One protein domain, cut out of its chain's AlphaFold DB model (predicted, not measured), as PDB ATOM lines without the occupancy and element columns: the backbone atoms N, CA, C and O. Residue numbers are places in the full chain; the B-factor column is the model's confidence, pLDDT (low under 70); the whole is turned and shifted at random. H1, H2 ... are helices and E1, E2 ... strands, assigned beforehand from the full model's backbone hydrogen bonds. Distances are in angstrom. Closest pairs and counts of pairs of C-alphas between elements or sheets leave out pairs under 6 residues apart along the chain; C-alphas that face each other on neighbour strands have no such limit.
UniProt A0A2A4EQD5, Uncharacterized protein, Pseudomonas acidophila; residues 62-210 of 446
ATOM      1  N   CYS A  62      -7.839 -40.865  18.503       87.88
ATOM      2  CA  CYS A  62      -7.427 -39.473  18.666       87.88
ATOM      3  C   CYS A  62      -8.610 -38.510  18.622       87.88
ATOM      4  O   CYS A  62      -8.599 -37.503  19.330       87.88
ATOM      5  N   LYS A  63      -9.629 -38.814  17.814       88.94
ATOM      6  CA  LYS A  63     -10.843 -38.003  17.734       88.94
ATOM      7  C   LYS A  63     -11.664 -38.128  19.019       88.94
ATOM      8  O   LYS A  63     -12.054 -37.109  19.580       88.94
ATOM      9  N   LEU A  64     -11.837 -39.351  19.522       84.81
ATOM     10  CA  LEU A  64     -12.529 -39.614  20.792       84.81
ATOM     11  C   LEU A  64     -11.862 -38.873  21.962       84.81
ATOM     12  O   LEU A  64     -12.516 -38.230  22.778       84.81
ATOM     13  N   ALA A  65     -10.534 -38.891  22.012       79.31
ATOM     14  CA  ALA A  65      -9.780 -38.200  23.049       79.31
ATOM     15  C   ALA A  65      -9.770 -36.669  22.930       79.31
ATOM     16  O   ALA A  65      -9.649 -35.983  23.947       79.31
ATOM     17  N   GLN A  66      -9.875 -36.118  21.714       79.69
ATOM     18  CA  GLN A  66     -10.042 -34.674  21.527       79.69
ATOM     19  C   GLN A  66     -11.346 -34.187  22.146       79.69
ATOM     20  O   GLN A  66     -11.344 -33.176  22.842       79.69
ATOM     21  N   GLU A  67     -12.434 -34.920  21.926       72.25
ATOM     22  CA  GLU A  67     -13.738 -34.611  22.516       72.25
ATOM     23  C   GLU A  67     -13.687 -34.687  24.055       72.25
ATOM     24  O   GLU A  67     -14.369 -33.929  24.743       72.25
ATOM     25  N   ALA A  68     -12.792 -35.518  24.593       70.38
ATOM     26  CA  ALA A  68     -12.563 -35.694  26.023       70.38
ATOM     27  C   ALA A  68     -11.436 -34.818  26.628       70.38
ATOM     28  O   ALA A  68     -11.062 -35.022  27.783       70.38
ATOM     29  N   ASN A  69     -10.899 -33.830  25.898       81.62
ATOM     30  CA  ASN A  69      -9.876 -32.877  26.374       81.62
ATOM     31  C   ASN A  69      -8.568 -33.508  26.906       81.62
ATOM     32  O   ASN A  69      -7.990 -33.033  27.888       81.62
ATOM     33  N   ALA A  70      -8.054 -34.543  26.236       85.50
ATOM     34  CA  ALA A  70      -6.836 -35.264  26.631       85.50
ATOM     35  C   ALA A  70      -5.591 -34.383  26.889       85.50
ATOM     36  O   ALA A  70      -4.744 -34.719  27.717       85.50
ATOM     37  N   GLU A  71      -5.483 -33.232  26.223       86.62
ATOM     38  CA  GLU A  71      -4.340 -32.318  26.351       86.62
ATOM     39  C   GLU A  71      -4.199 -31.739  27.771       86.62
ATOM     40  O   GLU A  71      -3.082 -31.544  28.250       86.62
ATOM     41  N   GLN A  72      -5.305 -31.581  28.509       84.62
ATOM     42  CA  GLN A  72      -5.293 -31.088  29.896       84.62
ATOM     43  C   GLN A  72      -4.642 -32.055  30.899       84.62
ATOM     44  O   GLN A  72      -4.462 -31.702  32.068       84.62
ATOM     45  N   LEU A  73      -4.339 -33.287  30.478       86.88
ATOM     46  CA  LEU A  73      -3.619 -34.275  31.281       86.88
ATOM     47  C   LEU A  73      -2.109 -34.259  31.033       86.88
ATOM     48  O   LEU A  73      -1.372 -34.905  31.761       86.88
ATOM     49  N   ILE A  74      -1.611 -33.563  30.021       88.12
ATOM     50  CA  ILE A  74      -0.166 -33.544  29.727       88.12
ATOM     51  C   ILE A  74       0.408 -32.135  29.681       88.12
ATOM     52  O   ILE A  74       1.624 -31.975  29.754       88.12
ATOM     53  N   VAL A  75      -0.450 -31.115  29.636       85.06
ATOM     54  CA  VAL A  75      -0.056 -29.714  29.762       85.06
ATOM     55  C   VAL A  75      -0.183 -29.279  31.231       85.06
ATOM     56  O   VAL A  75      -1.253 -29.444  31.824       85.06
ATOM     57  N   PRO A  76       0.881 -28.733  31.850       74.62
ATOM     58  CA  PRO A  76       0.810 -28.173  33.196       74.62
ATOM     59  C   PRO A  76      -0.216 -27.031  33.282       74.62
ATOM     60  O   PRO A  76      -0.287 -26.189  32.387       74.62
ATOM     61  N   ALA A  77      -0.992 -26.974  34.369       69.00
ATOM     62  CA  ALA A  77      -2.051 -25.972  34.548       69.00
ATOM     63  C   ALA A  77      -1.524 -24.522  34.602       69.00
ATOM     64  O   ALA A  77      -2.225 -23.589  34.226       69.00
ATOM     65  N   ASP A  78      -0.279 -24.325  35.040       66.38
ATOM     66  CA  ASP A  78       0.419 -23.034  35.046       66.38
ATOM     67  C   ASP A  78       0.917 -22.604  33.656       66.38
ATOM     68  O   ASP A  78       1.321 -21.456  33.469       66.38
ATOM     69  N   ASN A  79       0.856 -23.505  32.673       60.62
ATOM     70  CA  ASN A  79       1.390 -23.306  31.333       60.62
ATOM     71  C   ASN A  79       0.303 -23.153  30.256       60.62
ATOM     72  O   ASN A  79       0.654 -23.033  29.086       60.62
ATOM     73  N   GLU A  80      -0.989 -23.086  30.615       57.59
ATOM     74  CA  GLU A  80      -2.084 -22.867  29.645       57.59
ATOM     75  C   GLU A  80      -1.906 -21.573  28.822       57.59
ATOM     76  O   GLU A  80      -2.449 -21.449  27.726       57.59
ATOM     77  N   THR A  81      -1.103 -20.620  29.309       54.75
ATOM     78  CA  THR A  81      -0.799 -19.357  28.617       54.75
ATOM     79  C   THR A  81       0.599 -19.275  28.006       54.75
ATOM     80  O   THR A  81       0.910 -18.264  27.375       54.75
ATOM     81  N   ASN A  82       1.463 -20.277  28.194       56.28
ATOM     82  CA  ASN A  82       2.852 -20.192  27.750       56.28
ATOM     83  C   ASN A  82       3.065 -21.014  26.471       56.28
ATOM     84  O   ASN A  82       2.872 -22.226  26.451       56.28
ATOM     85  N   SER A  83       3.512 -20.359  25.400       67.44
ATOM     86  CA  SER A  83       3.729 -20.939  24.062       67.44
ATOM     87  C   SER A  83       4.886 -21.948  23.969       67.44
ATOM     88  O   SER A  83       5.316 -22.304  22.872       67.44
ATOM     89  N   ASP A  84       5.420 -22.389  25.105       83.75
ATOM     90  CA  ASP A  84       6.680 -23.121  25.197       83.75
ATOM     91  C   ASP A  84       6.500 -24.646  25.197       83.75
ATOM     92  O   ASP A  84       7.485 -25.371  25.318       83.75
ATOM     93  N   THR A  85       5.276 -25.158  25.045       86.75
ATOM     94  CA  THR A  85       5.003 -26.599  24.946       86.75
ATOM     95  C   THR A  85       4.461 -26.945  23.562       86.75
ATOM     96  O   THR A  85       3.429 -26.433  23.139       86.75
ATOM     97  N   VAL A  86       5.158 -27.839  22.858       89.94
ATOM     98  CA  VAL A  86       4.717 -28.430  21.590       89.94
ATOM     99  C   VAL A  86       4.118 -29.801  21.889       89.94
ATOM    100  O   VAL A  86       4.730 -30.586  22.614       89.94
ATOM    101  N   ILE A  87       2.924 -30.075  21.361       91.75
ATOM    102  CA  ILE A  87       2.237 -31.363  21.512       91.75
ATOM    103  C   ILE A  87       2.288 -32.095  20.175       91.75
ATOM    104  O   ILE A  87       1.671 -31.658  19.202       91.75
ATOM    105  N   ASP A  88       2.980 -33.227  20.149       91.81
ATOM    106  CA  ASP A  88       2.985 -34.140  19.017       91.81
ATOM    107  C   ASP A  88       1.925 -35.220  19.224       91.81
ATOM    108  O   ASP A  88       1.761 -35.753  20.326       91.81
ATOM    109  N   ARG A  89       1.190 -35.545  18.156       94.25
ATOM    110  CA  ARG A  89       0.121 -36.546  18.180       94.25
ATOM    111  C   ARG A  89       0.284 -37.557  17.056       94.25
ATOM    112  O   ARG A  89       0.452 -37.182  15.897       94.25
ATOM    113  N   SER A  90       0.132 -38.834  17.385       92.50
ATOM    114  CA  SER A  90       0.091 -39.925  16.411       92.50
ATOM    115  C   SER A  90      -1.080 -40.864  16.682       92.50
ATOM    116  O   SER A  90      -1.316 -41.230  17.830       92.50
ATOM    117  N   SER A  91      -1.774 -41.278  15.619       93.38
ATOM    118  CA  SER A  91      -2.826 -42.302  15.641       93.38
ATOM    119  C   SER A  91      -2.346 -43.546  14.891       93.38
ATOM    120  O   SER A  91      -1.686 -43.412  13.856       93.38
ATOM    121  N   SER A  92      -2.688 -44.746  15.358       91.81
ATOM    122  CA  SER A  92      -2.583 -45.962  14.547       91.81
ATOM    123  C   SER A  92      -3.773 -46.912  14.741       91.81
ATOM    124  O   SER A  92      -4.582 -46.764  15.651       91.81
ATOM    125  N   HIS A  93      -3.896 -47.876  13.825       90.69
ATOM    126  CA  HIS A  93      -4.949 -48.897  13.814       90.69
ATOM    127  C   HIS A  93      -4.271 -50.265  13.681       90.69
ATOM    128  O   HIS A  93      -4.125 -50.789  12.574       90.69
ATOM    129  N   PRO A  94      -3.714 -50.807  14.778       87.12
ATOM    130  CA  PRO A  94      -2.880 -52.007  14.727       87.12
ATOM    131  C   PRO A  94      -3.661 -53.278  14.365       87.12
ATOM    132  O   PRO A  94      -3.054 -54.260  13.944       87.12
ATOM    133  N   ALA A  95      -4.982 -53.277  14.550       86.94
ATOM    134  CA  ALA A  95      -5.890 -54.358  14.186       86.94
ATOM    135  C   ALA A  95      -7.307 -53.785  13.986       86.94
ATOM    136  O   ALA A  95      -7.590 -52.724  14.542       86.94
ATOM    137  N   PRO A  96      -8.207 -54.474  13.254       84.56
ATOM    138  CA  PRO A  96      -9.620 -54.084  13.174       84.56
ATOM    139  C   PRO A  96     -10.200 -53.852  14.568       84.56
ATOM    140  O   PRO A  96      -9.813 -54.571  15.483       84.56
ATOM    141  N   GLY A  97     -11.055 -52.850  14.770       84.94
ATOM    142  CA  GLY A  97     -11.665 -52.560  16.080       84.94
ATOM    143  C   GLY A  97     -10.679 -52.229  17.212       84.94
ATOM    144  O   GLY A  97     -11.089 -52.152  18.369       84.94
ATOM    145  N   LYS A  98      -9.390 -52.028  16.903       90.50
ATOM    146  CA  LYS A  98      -8.397 -51.465  17.815       90.50
ATOM    147  C   LYS A  98      -7.820 -50.200  17.203       90.50
ATOM    148  O   LYS A  98      -7.209 -50.237  16.136       90.50
ATOM    149  N   SER A  99      -7.908 -49.109  17.941       92.94
ATOM    150  CA  SER A  99      -7.210 -47.874  17.609       92.94
ATOM    151  C   SER A  99      -6.395 -47.410  18.797       92.94
ATOM    152  O   SER A  99      -6.677 -47.734  19.949       92.94
ATOM    153  N   ASN A 100      -5.319 -46.697  18.517       93.50
ATOM    154  CA  ASN A 100      -4.480 -46.132  19.549       93.50
ATOM    155  C   ASN A 100      -4.067 -44.723  19.172       93.50
ATOM    156  O   ASN A 100      -3.705 -44.444  18.032       93.50
ATOM    157  N   CYS A 101      -4.110 -43.844  20.159       95.69
ATOM    158  CA  CYS A 101      -3.657 -42.479  20.038       95.69
ATOM    159  C   CYS A 101      -2.581 -42.214  21.075       95.69
ATOM    160  O   CYS A 101      -2.675 -42.648  22.224       95.69
ATOM    161  N   PHE A 102      -1.550 -41.504  20.655       95.38
ATOM    162  CA  PHE A 102      -0.415 -41.190  21.487       95.38
ATOM    163  C   PHE A 102      -0.106 -39.707  21.381       95.38
ATOM    164  O   PHE A 102      -0.025 -39.164  20.277       95.38
ATOM    165  N   TRP A 103       0.054 -39.076  22.539       95.25
ATOM    166  CA  TRP A 103       0.466 -37.692  22.679       95.25
ATOM    167  C   TRP A 103       1.790 -37.639  23.420       95.25
ATOM    168  O   TRP A 103       1.996 -38.343  24.413       95.25
ATOM    169  N   GLN A 104       2.661 -36.756  22.959       94.75
ATOM    170  CA  GLN A 104       3.911 -36.429  23.621       94.75
ATOM    171  C   GLN A 104       4.054 -34.919  23.697       94.75
ATOM    172  O   GLN A 104       3.675 -34.211  22.766       94.75
ATOM    173  N   THR A 105       4.597 -34.424  24.803       94.12
ATOM    174  CA  THR A 105       4.906 -33.002  24.950       94.12
ATOM    175  C   THR A 105       6.407 -32.777  24.934       94.12
ATOM    176  O   THR A 105       7.151 -33.489  25.611       94.12
ATOM    177  N   HIS A 106       6.842 -31.735  24.237       92.88
ATOM    178  CA  HIS A 106       8.228 -31.285  24.211       92.88
ATOM    179  C   HIS A 106       8.310 -29.792  24.524       92.88
ATOM    180  O   HIS A 106       7.425 -29.014  24.154       92.88
ATOM    181  N   LYS A 107       9.412 -29.360  25.140       91.12
ATOM    182  CA  LYS A 107       9.753 -27.932  25.200       91.12
ATOM    183  C   LYS A 107       9.954 -27.371  23.794       91.12
ATOM    184  O   LYS A 107      10.609 -27.988  22.952       91.12
ATOM    185  N   SER A 108       9.449 -26.168  23.557       90.19
ATOM    186  CA  SER A 108       9.682 -25.423  22.325       90.19
ATOM    187  C   SER A 108      11.186 -25.263  22.087       90.19
ATOM    188  O   SER A 108      11.945 -24.903  22.989       90.19
ATOM    189  N   GLY A 109      11.634 -25.602  20.877       91.19
ATOM    190  CA  GLY A 109      13.053 -25.607  20.513       91.19
ATOM    191  C   GLY A 109      13.861 -26.814  21.009       91.19
ATOM    192  O   GLY A 109      15.077 -26.836  20.809       91.19
ATOM    193  N   ALA A 110      13.234 -27.822  21.629       90.19
ATOM    194  CA  ALA A 110      13.903 -29.084  21.927       90.19
ATOM    195  C   ALA A 110      14.385 -29.778  20.638       90.19
ATOM    196  O   ALA A 110      13.775 -29.665  19.574       90.19
ATOM    197  N   ALA A 111      15.501 -30.506  20.730       91.94
ATOM    198  CA  ALA A 111      15.985 -31.322  19.621       91.94
ATOM    199  C   ALA A 111      14.970 -32.430  19.288       91.94
ATOM    200  O   ALA A 111      14.313 -32.953  20.184       91.94
ATOM    201  N   SER A 112      14.892 -32.851  18.022       86.12
ATOM    202  CA  SER A 112      13.937 -33.878  17.559       86.12
ATOM    203  C   SER A 112      14.096 -35.255  18.219       86.12
ATOM    204  O   SER A 112      13.237 -36.115  18.064       86.12
ATOM    205  N   ASN A 113      15.199 -35.485  18.929       90.38
ATOM    206  CA  ASN A 113      15.486 -36.703  19.684       90.38
ATOM    207  C   ASN A 113      15.445 -36.501  21.209       90.38
ATOM    208  O   ASN A 113      15.844 -37.404  21.946       90.38
ATOM    209  N   ALA A 114      15.042 -35.322  21.691       92.25
ATOM    210  CA  ALA A 114      14.881 -35.091  23.116       92.25
ATOM    211  C   ALA A 114      13.749 -35.984  23.655       92.25
ATOM    212  O   ALA A 114      12.718 -36.118  22.990       92.25
ATOM    213  N   PRO A 115      13.915 -36.601  24.839       91.44
ATOM    214  CA  PRO A 115      12.825 -37.341  25.455       91.44
ATOM    215  C   PRO A 115      11.640 -36.396  25.719       91.44
ATOM    216  O   PRO A 115      11.860 -35.215  26.008       91.44
ATOM    217  N   PRO A 116      10.399 -36.891  25.616       94.69
ATOM    218  CA  PRO A 116       9.222 -36.093  25.923       94.69
ATOM    219  C   PRO A 116       9.165 -35.757  27.421       94.69
ATOM    220  O   PRO A 116       9.568 -36.564  28.260       94.69
ATOM    221  N   ASP A 117       8.641 -34.577  27.755       91.75
ATOM    222  CA  ASP A 117       8.420 -34.153  29.145       91.75
ATOM    223  C   ASP A 117       7.243 -34.910  29.786       91.75
ATOM    224  O   ASP A 117       7.249 -35.183  30.987       91.75
ATOM    225  N   ALA A 118       6.240 -35.256  28.977       94.44
ATOM    226  CA  ALA A 118       5.075 -36.043  29.351       94.44
ATOM    227  C   ALA A 118       4.580 -36.867  28.156       94.44
ATOM    228  O   ALA A 118       4.706 -36.450  27.000       94.44
ATOM    229  N   THR A 119       3.989 -38.027  28.436       95.38
ATOM    230  CA  THR A 119       3.314 -38.849  27.427       95.38
ATOM    231  C   THR A 119       1.932 -39.282  27.892       95.38
ATOM    232  O   THR A 119       1.681 -39.471  29.083       95.38
ATOM    233  N   LEU A 120       1.027 -39.445  26.936       96.12
ATOM    234  CA  LEU A 120      -0.300 -40.010  27.140       96.12
ATOM    235  C   LEU A 120      -0.558 -40.998  26.011       96.12
ATOM    236  O   LEU A 120      -0.366 -40.665  24.845       96.12
ATOM    237  N   SER A 121      -0.999 -42.204  26.340       95.81
ATOM    238  CA  SER A 121      -1.491 -43.168  25.364       95.81
ATOM    239  C   SER A 121      -2.929 -43.540  25.685       95.81
ATOM    240  O   SER A 121      -3.256 -43.831  26.836       95.81
ATOM    241  N   LEU A 122      -3.761 -43.574  24.654       96.12
ATOM    242  CA  LEU A 122      -5.106 -44.119  24.681       96.12
ATOM    243  C   LEU A 122      -5.141 -45.320  23.740       96.12
ATOM    244  O   LEU A 122      -4.935 -45.150  22.542       96.12
ATOM    245  N   ASP A 123      -5.430 -46.503  24.266       94.81
ATOM    246  CA  ASP A 123      -5.792 -47.676  23.476       94.81
ATOM    247  C   ASP A 123      -7.312 -47.868  23.550       94.81
ATOM    248  O   ASP A 123      -7.870 -48.042  24.632       94.81
ATOM    249  N   PHE A 124      -7.983 -47.852  22.406       95.12
ATOM    250  CA  PHE A 124      -9.413 -48.097  22.274       95.12
ATOM    251  C   PHE A 124      -9.661 -49.472  21.649       95.12
ATOM    252  O   PHE A 124      -8.967 -49.884  20.714       95.12
ATOM    253  N   TYR A 125     -10.665 -50.170  22.169       94.19
ATOM    254  CA  TYR A 125     -11.064 -51.507  21.758       94.19
ATOM    255  C   TYR A 125     -12.582 -51.572  21.621       94.19
ATOM    256  O   TYR A 125     -13.297 -51.390  22.605       94.19
ATOM    257  N   HIS A 126     -13.057 -51.918  20.430       94.12
ATOM    258  CA  HIS A 126     -14.455 -52.237  20.176       94.12
ATOM    259  C   HIS A 126     -14.644 -53.754  20.102       94.12
ATOM    260  O   HIS A 126     -13.977 -54.452  19.328       94.12
ATOM    261  N   PHE A 127     -15.571 -54.271  20.901       92.25
ATOM    262  CA  PHE A 127     -15.953 -55.680  20.904       92.25
ATOM    263  C   PHE A 127     -17.300 -55.882  20.211       92.25
ATOM    264  O   PHE A 127     -18.100 -54.966  20.098       92.25
ATOM    265  N   VAL A 128     -17.576 -57.120  19.797       91.00
ATOM    266  CA  VAL A 128     -18.847 -57.487  19.144       91.00
ATOM    267  C   VAL A 128     -20.063 -57.157  20.023       91.00
ATOM    268  O   VAL A 128     -21.120 -56.788  19.519       91.00
ATOM    269  N   ASP A 129     -19.929 -57.308  21.343       93.75
ATOM    270  CA  ASP A 129     -20.972 -56.973  22.308       93.75
ATOM    271  C   ASP A 129     -20.392 -56.685  23.705       93.75
ATOM    272  O   ASP A 129     -19.212 -56.919  23.997       93.75
ATOM    273  N   ALA A 130     -21.258 -56.197  24.597       94.44
ATOM    274  CA  ALA A 130     -20.899 -55.879  25.976       94.44
ATOM    275  C   ALA A 130     -20.449 -57.100  26.797       94.44
ATOM    276  O   ALA A 130     -19.625 -56.971  27.703       94.44
ATOM    277  N   ALA A 131     -20.950 -58.303  26.492       93.75
ATOM    278  CA  ALA A 131     -20.559 -59.513  27.211       93.75
ATOM    279  C   ALA A 131     -19.114 -59.917  26.874       93.75
ATOM    280  O   ALA A 131     -18.367 -60.325  27.766       93.75
ATOM    281  N   HIS A 132     -18.695 -59.751  25.618       93.44
ATOM    282  CA  HIS A 132     -17.319 -59.960  25.176       93.44
ATOM    283  C   HIS A 132     -16.379 -58.907  25.759       93.44
ATOM    284  O   HIS A 132     -15.316 -59.273  26.266       93.44
ATOM    285  N   ALA A 133     -16.773 -57.633  25.761       94.19
ATOM    286  CA  ALA A 133     -16.001 -56.575  26.409       94.19
ATOM    287  C   ALA A 133     -15.807 -56.867  27.911       94.19
ATOM    288  O   ALA A 133     -14.690 -56.829  28.442       94.19
ATOM    289  N   GLN A 134     -16.874 -57.284  28.599       93.06
ATOM    290  CA  GLN A 134     -16.815 -57.679  30.004       93.06
ATOM    291  C   GLN A 134     -15.965 -58.939  30.235       93.06
ATOM    292  O   GLN A 134     -15.289 -59.045  31.256       93.06
ATOM    293  N   ALA A 135     -15.994 -59.919  29.330       91.19
ATOM    294  CA  ALA A 135     -15.179 -61.125  29.449       91.19
ATOM    295  C   ALA A 135     -13.683 -60.809  29.303       91.19
ATOM    296  O   ALA A 135     -12.899 -61.244  30.142       91.19
ATOM    297  N   ASN A 136     -13.304 -60.004  28.305       90.19
ATOM    298  CA  ASN A 136     -11.907 -59.640  28.045       90.19
ATOM    299  C   ASN A 136     -11.322 -58.717  29.125       90.19
ATOM    300  O   ASN A 136     -10.136 -58.786  29.434       90.19
ATOM    301  N   THR A 137     -12.147 -57.884  29.761       90.69
ATOM    302  CA  THR A 137     -11.694 -57.031  30.873       90.69
ATOM    303  C   THR A 137     -11.448 -57.803  32.174       90.69
ATOM    304  O   THR A 137     -10.718 -57.312  33.034       90.69
ATOM    305  N   ARG A 138     -11.962 -59.035  32.335       86.00
ATOM    306  CA  ARG A 138     -11.640 -59.886  33.507       86.00
ATOM    307  C   ARG A 138     -10.154 -60.232  33.582       86.00
ATOM    308  O   ARG A 138      -9.620 -60.376  34.682       86.00
ATOM    309  N   ASP A 139      -9.488 -60.310  32.435       80.50
ATOM    310  CA  ASP A 139      -8.070 -60.663  32.343       80.50
ATOM    311  C   ASP A 139      -7.140 -59.522  32.784       80.50
ATOM    312  O   ASP A 139      -5.955 -59.754  33.044       80.50
ATOM    313  N   LEU A 140      -7.675 -58.306  32.969       83.12
ATOM    314  CA  LEU A 140      -6.944 -57.190  33.576       83.12
ATOM    315  C   LEU A 140      -6.528 -57.485  35.028       83.12
ATOM    316  O   LEU A 140      -5.627 -56.836  35.556       83.12
ATOM    317  N   GLY A 141      -7.153 -58.473  35.681       80.69
ATOM    318  CA  GLY A 141      -6.781 -58.907  37.029       80.69
ATOM    319  C   GLY A 141      -7.110 -57.889  38.122       80.69
ATOM    320  O   GLY A 141      -6.628 -58.027  39.241       80.69
ATOM    321  N   VAL A 142      -7.930 -56.880  37.817       75.56
ATOM    322  CA  VAL A 142      -8.470 -55.921  38.788       75.56
ATOM    323  C   VAL A 142     -10.000 -55.935  38.723       75.56
ATOM    324  O   VAL A 142     -10.565 -56.031  37.630       75.56
ATOM    325  N   PRO A 143     -10.706 -55.888  39.866       80.44
ATOM    326  CA  PRO A 143     -12.162 -55.890  39.866       80.44
ATOM    327  C   PRO A 143     -12.704 -54.568  39.296       80.44
ATOM    328  O   PRO A 143     -12.190 -53.504  39.653       80.44
ATOM    329  N   PRO A 144     -13.759 -54.606  38.461       90.25
ATOM    330  CA  PRO A 144     -14.411 -53.392  37.994       90.25
ATOM    331  C   PRO A 144     -15.069 -52.653  39.162       90.25
ATOM    332  O   PRO A 144     -15.699 -53.267  40.029       90.25
ATOM    333  N   ILE A 145     -14.977 -51.328  39.156       87.44
ATOM    334  CA  ILE A 145     -15.666 -50.435  40.091       87.44
ATOM    335  C   ILE A 145     -16.578 -49.480  39.310       87.44
ATOM    336  O   ILE A 145     -16.276 -49.178  38.157       87.44
ATOM    337  N   PRO A 146     -17.695 -49.009  39.891       88.62
ATOM    338  CA  PRO A 146     -18.429 -47.899  39.289       88.62
ATOM    339  C   PRO A 146     -17.529 -46.648  39.219       88.62
ATOM    340  O   PRO A 146     -16.608 -46.544  40.043       88.62
ATOM    341  N   PRO A 147     -17.783 -45.718  38.277       89.25
ATOM    342  CA  PRO A 147     -17.165 -44.396  38.274       89.25
ATOM    343  C   PRO A 147     -17.226 -43.772  39.673       89.25
ATOM    344  O   PRO A 147     -18.250 -43.854  40.353       89.25
ATOM    345  N   LEU A 148     -16.095 -43.245  40.141       78.12
ATOM    346  CA  LEU A 148     -15.950 -42.725  41.506       78.12
ATOM    347  C   LEU A 148     -15.831 -41.212  41.537       78.12
ATOM    348  O   LEU A 148     -16.253 -40.583  42.498       78.12
ATOM    349  N   LEU A 149     -15.183 -40.641  40.528       81.56
ATOM    350  CA  LEU A 149     -14.841 -39.220  40.477       81.56
ATOM    351  C   LEU A 149     -15.651 -38.478  39.410       81.56
ATOM    352  O   LEU A 149     -15.586 -37.250  39.302       81.56
ATOM    353  N   THR A 150     -16.397 -39.241  38.617       85.12
ATOM    354  CA  THR A 150     -17.190 -38.792  37.484       85.12
ATOM    355  C   THR A 150     -18.550 -39.473  37.516       85.12
ATOM    356  O   THR A 150     -18.698 -40.570  38.051       85.12
ATOM    357  N   THR A 151     -19.556 -38.808  36.959       87.56
ATOM    358  CA  THR A 151     -20.901 -39.362  36.793       87.56
ATOM    359  C   THR A 151     -21.175 -39.542  35.311       87.56
ATOM    360  O   THR A 151     -20.864 -38.648  34.521       87.56
ATOM    361  N   THR A 152     -21.786 -40.662  34.944       93.56
ATOM    362  CA  THR A 152     -22.171 -40.979  33.567       93.56
ATOM    363  C   THR A 152     -23.668 -41.252  33.473       93.56
ATOM    364  O   THR A 152     -24.341 -41.429  34.492       93.56
ATOM    365  N   ASP A 153     -24.203 -41.257  32.252       93.19
ATOM    366  CA  ASP A 153     -25.613 -41.590  32.005       93.19
ATOM    367  C   ASP A 153     -25.930 -43.085  32.163       93.19
ATOM    368  O   ASP A 153     -27.090 -43.447  32.383       93.19
ATOM    369  N   ASP A 154     -24.920 -43.956  32.074       93.88
ATOM    370  CA  ASP A 154     -25.092 -45.402  32.158       93.88
ATOM    371  C   ASP A 154     -24.518 -45.973  33.464       93.88
ATOM    372  O   ASP A 154     -23.311 -46.061  33.685       93.88
ATOM    373  N   ALA A 155     -25.409 -46.458  34.331       90.19
ATOM    374  CA  ALA A 155     -25.035 -47.132  35.573       90.19
ATOM    375  C   ALA A 155     -24.300 -48.470  35.347       90.19
ATOM    376  O   ALA A 155     -23.810 -49.074  36.310       90.19
ATOM    377  N   ALA A 156     -24.239 -48.980  34.113       93.50
ATOM    378  CA  ALA A 156     -23.441 -50.137  33.728       93.50
ATOM    379  C   ALA A 156     -21.963 -49.802  33.484       93.50
ATOM    380  O   ALA A 156     -21.160 -50.737  33.473       93.50
ATOM    381  N   ASP A 157     -21.589 -48.522  33.393       96.00
ATOM    382  CA  ASP A 157     -20.205 -48.106  33.170       96.00
ATOM    383  C   ASP A 157     -19.286 -48.603  34.281       96.00
ATOM    384  O   ASP A 157     -19.634 -48.613  35.470       96.00
ATOM    385  N   ARG A 158     -18.096 -49.065  33.898       95.88
ATOM    386  CA  ARG A 158     -17.105 -49.591  34.840       95.88
ATOM    387  C   ARG A 158     -15.743 -48.983  34.591       95.88
ATOM    388  O   ARG A 158     -15.331 -48.775  33.458       95.88
ATOM    389  N   ILE A 159     -15.013 -48.800  35.679       96.06
ATOM    390  CA  ILE A 159     -13.611 -48.418  35.705       96.06
ATOM    391  C   ILE A 159     -12.780 -49.593  36.224       96.06
ATOM    392  O   ILE A 159     -13.186 -50.311  37.138       96.06
ATOM    393  N   PHE A 160     -11.574 -49.737  35.692       93.44
ATOM    394  CA  PHE A 160     -10.532 -50.647  36.146       93.44
ATOM    395  C   PHE A 160      -9.286 -49.810  36.446       93.44
ATOM    396  O   PHE A 160      -8.617 -49.324  35.536       93.44
ATOM    397  N   ARG A 161      -8.971 -49.602  37.727       89.88
ATOM    398  CA  ARG A 161      -7.761 -48.868  38.125       89.88
ATOM    399  C   ARG A 161      -6.574 -49.824  38.123       89.88
ATOM    400  O   ARG A 161      -6.437 -50.636  39.033       89.88
ATOM    401  N   LEU A 162      -5.756 -49.744  37.076       86.31
ATOM    402  CA  LEU A 162      -4.592 -50.610  36.876       86.31
ATOM    403  C   LEU A 162      -3.372 -50.075  37.642       86.31
ATOM    404  O   LEU A 162      -2.592 -50.853  38.187       86.31
ATOM    405  N   SER A 163      -3.229 -48.747  37.715       85.44
ATOM    406  CA  SER A 163      -2.270 -48.036  38.572       85.44
ATOM    407  C   SER A 163      -2.707 -46.576  38.787       85.44
ATOM    408  O   SER A 163      -3.720 -46.148  38.238       85.44
ATOM    409  N   GLY A 164      -1.934 -45.771  39.528       78.44
ATOM    410  CA  GLY A 164      -2.173 -44.318  39.638       78.44
ATOM    411  C   GLY A 164      -2.037 -43.544  38.314       78.44
ATOM    412  O   GLY A 164      -2.485 -42.405  38.206       78.44
ATOM    413  N   LYS A 165      -1.442 -44.173  37.294       89.25
ATOM    414  CA  LYS A 165      -1.150 -43.598  35.972       89.25
ATOM    415  C   LYS A 165      -1.837 -44.335  34.826       89.25
ATOM    416  O   LYS A 165      -1.632 -43.989  33.667       89.25
ATOM    417  N   GLU A 166      -2.606 -45.375  35.132       93.75
ATOM    418  CA  GLU A 166      -3.202 -46.257  34.137       93.75
ATOM    419  C   GLU A 166      -4.601 -46.687  34.574       93.75
ATOM    420  O   GLU A 166      -4.785 -47.289  35.636       93.75
ATOM    421  N   ILE A 167      -5.586 -46.389  33.737       95.25
ATOM    422  CA  ILE A 167      -6.994 -46.678  33.982       95.25
ATOM    423  C   ILE A 167      -7.600 -47.282  32.721       95.25
ATOM    424  O   ILE A 167      -7.273 -46.862  31.613       95.25
ATOM    425  N   ALA A 168      -8.485 -48.257  32.881       96.44
ATOM    426  CA  ALA A 168      -9.369 -48.673  31.806       96.44
ATOM    427  C   ALA A 168     -10.816 -48.331  32.153       96.44
ATOM    428  O   ALA A 168     -11.203 -48.374  33.321       96.44
ATOM    429  N   ALA A 169     -11.609 -48.009  31.147       97.12
ATOM    430  CA  ALA A 169     -13.041 -47.800  31.253       97.12
ATOM    431  C   ALA A 169     -13.761 -48.741  30.290       97.12
ATOM    432  O   ALA A 169     -13.257 -49.024  29.206       97.12
ATOM    433  N   LEU A 170     -14.923 -49.226  30.709       97.00
ATOM    434  CA  LEU A 170     -15.829 -50.062  29.932       97.00
ATOM    435  C   LEU A 170     -17.178 -49.351  29.852       97.00
ATOM    436  O   LEU A 170     -17.762 -49.053  30.898       97.00
ATOM    437  N   HIS A 171     -17.664 -49.157  28.629       96.81
ATOM    438  CA  HIS A 171     -18.986 -48.626  28.310       96.81
ATOM    439  C   HIS A 171     -19.597 -49.486  27.200       96.81
ATOM    440  O   HIS A 171     -19.066 -49.560  26.095       96.81
ATOM    441  N   GLY A 172     -20.682 -50.206  27.495       96.00
ATOM    442  CA  GLY A 172     -21.276 -51.140  26.536       96.00
ATOM    443  C   GLY A 172     -20.258 -52.152  25.985       96.00
ATOM    444  O   GLY A 172     -19.716 -52.966  26.733       96.00
ATOM    445  N   SER A 173     -20.034 -52.117  24.669       95.56
ATOM    446  CA  SER A 173     -19.080 -52.960  23.933       95.56
ATOM    447  C   SER A 173     -17.683 -52.351  23.783       95.56
ATOM    448  O   SER A 173     -16.824 -52.968  23.157       95.56
ATOM    449  N   ASP A 174     -17.453 -51.164  24.332       95.88
ATOM    450  CA  ASP A 174     -16.243 -50.381  24.126       95.88
ATOM    451  C   ASP A 174     -15.383 -50.351  25.386       95.88
ATOM    452  O   ASP A 174     -15.871 -50.200  26.512       95.88
ATOM    453  N   VAL A 175     -14.075 -50.503  25.195       95.94
ATOM    454  CA  VAL A 175     -13.078 -50.403  26.258       95.94
ATOM    455  C   VAL A 175     -12.011 -49.405  25.851       95.94
ATOM    456  O   VAL A 175     -11.389 -49.538  24.800       95.94
ATOM    457  N   ALA A 176     -11.746 -48.443  26.724       96.19
ATOM    458  CA  ALA A 176     -10.657 -47.493  26.572       96.19
ATOM    459  C   ALA A 176      -9.639 -47.695  27.691       96.19
ATOM    460  O   ALA A 176     -10.011 -47.744  28.861       96.19
ATOM    461  N   VAL A 177      -8.358 -47.794  27.349       96.00
ATOM    462  CA  VAL A 177      -7.242 -47.868  28.295       96.00
ATOM    463  C   VAL A 177      -6.401 -46.614  28.138       96.00
ATOM    464  O   VAL A 177      -5.826 -46.368  27.081       96.00
ATOM    465  N   VAL A 178      -6.315 -45.823  29.200       96.00
ATOM    466  CA  VAL A 178      -5.536 -44.589  29.247       96.00
ATOM    467  C   VAL A 178      -4.320 -44.810  30.134       96.00
ATOM    468  O   VAL A 178      -4.459 -45.198  31.294       96.00
ATOM    469  N   ARG A 179      -3.128 -44.524  29.610       96.31
ATOM    470  CA  ARG A 179      -1.860 -44.516  30.352       96.31
ATOM    471  C   ARG A 179      -1.221 -43.141  30.219       96.31
ATOM    472  O   ARG A 179      -1.021 -42.666  29.107       96.31
ATOM    473  N   ALA A 180      -0.880 -42.522  31.340       95.19
ATOM    474  CA  ALA A 180      -0.279 -41.197  31.387       95.19
ATOM    475  C   ALA A 180       1.054 -41.237  32.141       95.19
ATOM    476  O   ALA A 180       1.104 -41.558  33.327       95.19
ATOM    477  N   GLU A 181       2.144 -40.872  31.477       93.88
ATOM    478  CA  GLU A 181       3.447 -40.686  32.109       93.88
ATOM    479  C   GLU A 181       3.751 -39.197  32.183       93.88
ATOM    480  O   GLU A 181       4.219 -38.591  31.223       93.88
ATOM    481  N   THR A 182       3.461 -38.601  33.337       92.00
ATOM    482  CA  THR A 182       3.642 -37.168  33.568       92.00
ATOM    483  C   THR A 182       4.563 -36.897  34.760       92.00
ATOM    484  O   THR A 182       4.711 -37.757  35.646       92.00
ATOM    485  N   PRO A 183       5.203 -35.713  34.809       87.88
ATOM    486  CA  PRO A 183       5.893 -35.236  35.997       87.88
ATOM    487  C   PRO A 183       4.935 -35.100  37.185       87.88
ATOM    488  O   PRO A 183       3.754 -34.793  37.016       87.88
ATOM    489  N   ALA A 184       5.472 -35.240  38.400       81.38
ATOM    490  CA  ALA A 184       4.696 -35.125  39.638       81.38
ATOM    491  C   ALA A 184       3.967 -33.776  39.769       81.38
ATOM    492  O   ALA A 184       2.900 -33.707  40.366       81.38
ATOM    493  N   THR A 185       4.497 -32.704  39.175       80.31
ATOM    494  CA  THR A 185       3.840 -31.387  39.148       80.31
ATOM    495  C   THR A 185       2.483 -31.410  38.441       80.31
ATOM    496  O   THR A 185       1.603 -30.642  38.816       80.31
ATOM    497  N   ILE A 186       2.293 -32.304  37.464       85.38
ATOM    498  CA  ILE A 186       1.020 -32.504  36.760       85.38
ATOM    499  C   ILE A 186       0.176 -33.555  37.492       85.38
ATOM    500  O   ILE A 186      -0.986 -33.300  37.809       85.38
ATOM    501  N   SER A 187       0.750 -34.724  37.804       85.19
ATOM    502  CA  SER A 187      -0.018 -35.833  38.397       85.19
ATOM    503  C   SER A 187      -0.472 -35.588  39.838       85.19
ATOM    504  O   SER A 187      -1.447 -36.193  40.268       85.19
ATOM    505  N   ASN A 188       0.189 -34.697  40.585       81.69
ATOM    506  CA  ASN A 188      -0.213 -34.345  41.952       81.69
ATOM    507  C   ASN A 188      -1.361 -33.325  41.992       81.69
ATOM    508  O   ASN A 188      -1.791 -32.926  43.075       81.69
ATOM    509  N   HIS A 189      -1.853 -32.864  40.838       81.44
ATOM    510  CA  HIS A 189      -2.989 -31.955  40.802       81.44
ATOM    511  C   HIS A 189      -4.241 -32.649  41.384       81.44
ATOM    512  O   HIS A 189      -4.555 -33.764  40.967       81.44
ATOM    513  N   PRO A 190      -5.026 -32.013  42.278       74.50
ATOM    514  CA  PRO A 190      -6.175 -32.663  42.929       74.50
ATOM    515  C   PRO A 190      -7.231 -33.214  41.959       74.50
ATOM    516  O   PRO A 190      -7.903 -34.199  42.250       74.50
ATOM    517  N   ALA A 191      -7.374 -32.593  40.784       82.00
ATOM    518  CA  ALA A 191      -8.295 -33.046  39.738       82.00
ATOM    519  C   ALA A 191      -7.710 -34.126  38.805       82.00
ATOM    520  O   ALA A 191      -8.413 -34.574  37.902       82.00
ATOM    521  N   TRP A 192      -6.447 -34.535  38.984       87.19
ATOM    522  CA  TRP A 192      -5.742 -35.462  38.090       87.19
ATOM    523  C   TRP A 192      -6.514 -36.762  37.875       87.19
ATOM    524  O   TRP A 192      -6.883 -37.095  36.750       87.19
ATOM    525  N   SER A 193      -6.829 -37.469  38.963       87.12
ATOM    526  CA  SER A 193      -7.529 -38.752  38.884       87.12
ATOM    527  C   SER A 193      -8.927 -38.619  38.281       87.12
ATOM    528  O   SER A 193      -9.356 -39.511  37.556       87.12
ATOM    529  N   ALA A 194      -9.628 -37.511  38.547       88.00
ATOM    530  CA  ALA A 194     -10.955 -37.260  37.991       88.00
ATOM    531  C   ALA A 194     -10.895 -37.011  36.478       88.00
ATOM    532  O   ALA A 194     -11.706 -37.556  35.737       88.00
ATOM    533  N   ARG A 195      -9.903 -36.241  36.008       91.38
ATOM    534  CA  ARG A 195      -9.665 -36.000  34.577       91.38
ATOM    535  C   ARG A 195      -9.248 -37.276  33.847       91.38
ATOM    536  O   ARG A 195      -9.724 -37.519  32.746       91.38
ATOM    537  N   LEU A 196      -8.399 -38.099  34.463       93.00
ATOM    538  CA  LEU A 196      -7.960 -39.368  33.883       93.00
ATOM    539  C   LEU A 196      -9.135 -40.354  33.749       93.00
ATOM    540  O   LEU A 196      -9.282 -41.005  32.718       93.00
ATOM    541  N   GLU A 197      -9.997 -40.424  34.769       93.62
ATOM    542  CA  GLU A 197     -11.229 -41.223  34.753       93.62
ATOM    543  C   GLU A 197     -12.226 -40.715  33.700       93.62
ATOM    544  O   GLU A 197     -12.734 -41.514  32.913       93.62
ATOM    545  N   ALA A 198     -12.442 -39.396  33.627       93.19
ATOM    546  CA  ALA A 198     -13.296 -38.764  32.621       93.19
ATOM    547  C   ALA A 198     -12.803 -39.031  31.196       93.19
ATOM    548  O   ALA A 198     -13.607 -39.374  30.332       93.19
ATOM    549  N   LEU A 199     -11.489 -38.919  30.954       94.81
ATOM    550  CA  LEU A 199     -10.898 -39.221  29.653       94.81
ATOM    551  C   LEU A 199     -11.139 -40.680  29.269       94.81
ATOM    552  O   LEU A 199     -11.532 -40.948  28.140       94.81
ATOM    553  N   ALA A 200     -10.924 -41.621  30.189       95.62
ATOM    554  CA  ALA A 200     -11.128 -43.035  29.901       95.62
ATOM    555  C   ALA A 200     -12.597 -43.345  29.583       95.62
ATOM    556  O   ALA A 200     -12.872 -43.999  28.583       95.62
ATOM    557  N   LEU A 201     -13.542 -42.841  30.383       95.75
ATOM    558  CA  LEU A 201     -14.977 -43.041  30.146       95.75
ATOM    559  C   LEU A 201     -15.443 -42.385  28.845       95.75
ATOM    560  O   LEU A 201     -16.089 -43.044  28.036       95.75
ATOM    561  N   GLY A 202     -15.061 -41.128  28.611       94.56
ATOM    562  CA  GLY A 202     -15.387 -40.417  27.376       94.56
ATOM    563  C   GLY A 202     -14.802 -41.104  26.143       94.56
ATOM    564  O   GLY A 202     -15.488 -41.266  25.140       94.56
ATOM    565  N   ALA A 203     -13.565 -41.601  26.233       94.50
ATOM    566  CA  ALA A 203     -12.942 -42.370  25.160       94.50
ATOM    567  C   ALA A 203     -13.605 -43.737  24.927       94.50
ATOM    568  O   ALA A 203     -13.564 -44.237  23.808       94.50
ATOM    569  N   ALA A 204     -14.229 -44.334  25.947       95.31
ATOM    570  CA  ALA A 204     -15.071 -45.520  25.790       95.31
ATOM    571  C   ALA A 204     -16.472 -45.185  25.233       95.31
ATOM    572  O   ALA A 204     -17.274 -46.086  25.037       95.31
ATOM    573  N   GLY A 205     -16.785 -43.911  24.974       94.44
ATOM    574  CA  GLY A 205     -18.080 -43.469  24.452       94.44
ATOM    575  C   GLY A 205     -19.123 -43.144  25.524       94.44
ATOM    576  O   GLY A 205     -20.240 -42.758  25.178       94.44
ATOM    577  N   ALA A 206     -18.778 -43.244  26.812       95.06
ATOM    578  CA  ALA A 206     -19.687 -42.850  27.879       95.06
ATOM    579  C   ALA A 206     -19.896 -41.330  27.872       95.06
ATOM    580  O   ALA A 206     -18.951 -40.545  27.760       95.06
ATOM    581  N   HIS A 207     -21.141 -40.900  28.061       94.25
ATOM    582  CA  HIS A 207     -21.445 -39.487  28.238       94.25
ATOM    583  C   HIS A 207     -21.104 -39.072  29.677       94.25
ATOM    584  O   HIS A 207     -21.810 -39.412  30.630       94.25
ATOM    585  N   VAL A 208     -19.966 -38.390  29.830       92.25
ATOM    586  CA  VAL A 208     -19.445 -37.944  31.125       92.25
ATOM    587  C   VAL A 208     -20.009 -36.569  31.455       92.25
ATOM    588  O   VAL A 208     -19.755 -35.590  30.752       92.25
ATOM    589  N   HIS A 209     -20.726 -36.466  32.571       88.69
ATOM    590  CA  HIS A 209     -21.147 -35.169  33.089       88.69
ATOM    591  C   HIS A 209     -19.955 -34.474  33.733       88.69
ATOM    592  O   HIS A 209     -19.191 -35.095  34.479       88.69
ATOM    593  N   ALA A 210     -19.803 -33.174  33.472       70.25
ATOM    594  CA  ALA A 210     -18.778 -32.368  34.119       70.25
ATOM    595  C   ALA A 210     -18.912 -32.520  35.641       70.25
ATOM    596  O   ALA A 210     -19.903 -32.087  36.232       70.25
TER     597      ALA A 210
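AT A GLANCE: This is residues 62 to 210 of the 446 residues of an uncharacterized protein of Pseudomonas acidophila (UniProt A0A2A4EQD5). A twisted slab of six antiparallel strands makes the body of this model, with H5 packed slantwise over E6 and E5 on one face. H1 stands on that same face, and H3 covers part of E6 and E5 on the opposite face. The printed part has 149 residues, with named elements in the order H1 H2 E1 E2 E3 H3 E4 E5 E6 H4 H5; the sheet's order is E1 E2 E3 E6 E5 E4, and the class is mixed, helices and strands. The whole is compact, with a radius of gyration of the C-alphas of 15.4 A and spans of 48 by 34 by 26 A.

HOW THE PARTS SIT: Start at H1, residues 62 to 67, and H2, residues 70 to 73, which meet only through their link. Next, E1, residues 85 to 95, E2, residues 98 to 107, and E3, residues 118 to 126, form a meander, each strand the antiparallel neighbour of the one before; look for N 90 and O 102 at 2.9 A, and N 101 and O 122 at 2.8 A, within hydrogen-bond range. After H3, residues 130 to 140, a second meander holds E4, residues 158 to 163, E5, residues 166 to 171, and E6, residues 174 to 181, with N 160 and O 168 at 2.8 A, and N 169 and O 176 at 2.8 A. E6 is the antiparallel neighbour of E3, with N 121 and O 179 at 2.8 A. H4, residues 184 to 187, is not on the sheet. H5, residues 192 to 203, is on it at a height of 8.0 A; its closest C-alphas to E5 are Leu 201 and Ala 169, 5.3 A apart. H3 is on the opposite face at a height of 8.6 A, along the strands, 7 degrees from E5 on the local plane; the sheet and its helices make three layers, helices on both faces. H5 touches H1 with residues 199 to 203 alone, closest at the C-alphas of Ala 203 and Leu 64, 5.2 A. H2 only grazes the sheet and touches H5, closest at the C-alphas of Ala 70 and Leu 199, 6.4 A. In H1 and H5 every O i to N i+4 pair is within hydrogen-bond range, in H3 5 of 7; H2 and H4 are too short for one.

IN THESE COORDINATES: Find C-alpha 62 at (-7.427, -39.473, 18.666), where H1 begins. E1 starts at C-alpha 85, (5.003, -26.599, 24.946), and runs 31.7 A; E2 runs 30.6 A, E3 27.0 A and E6 23.4 A. H5, 16.3 A long, ends at C-alpha 203, (-12.942, -42.370, 25.160).

THE WHOLE: The C-alphas farthest apart, Gly 109 and Ala 131, are 48.2 A apart. The printed part has no cut, and the links H2 to E1 and H3 to E4 are long. In the second, residues 151 to 152 pair antiparallel with residues 208 to 209. Look for low confidence at residues 77 to 83, under 70; the mean pLDDT of the printed part is 88.5.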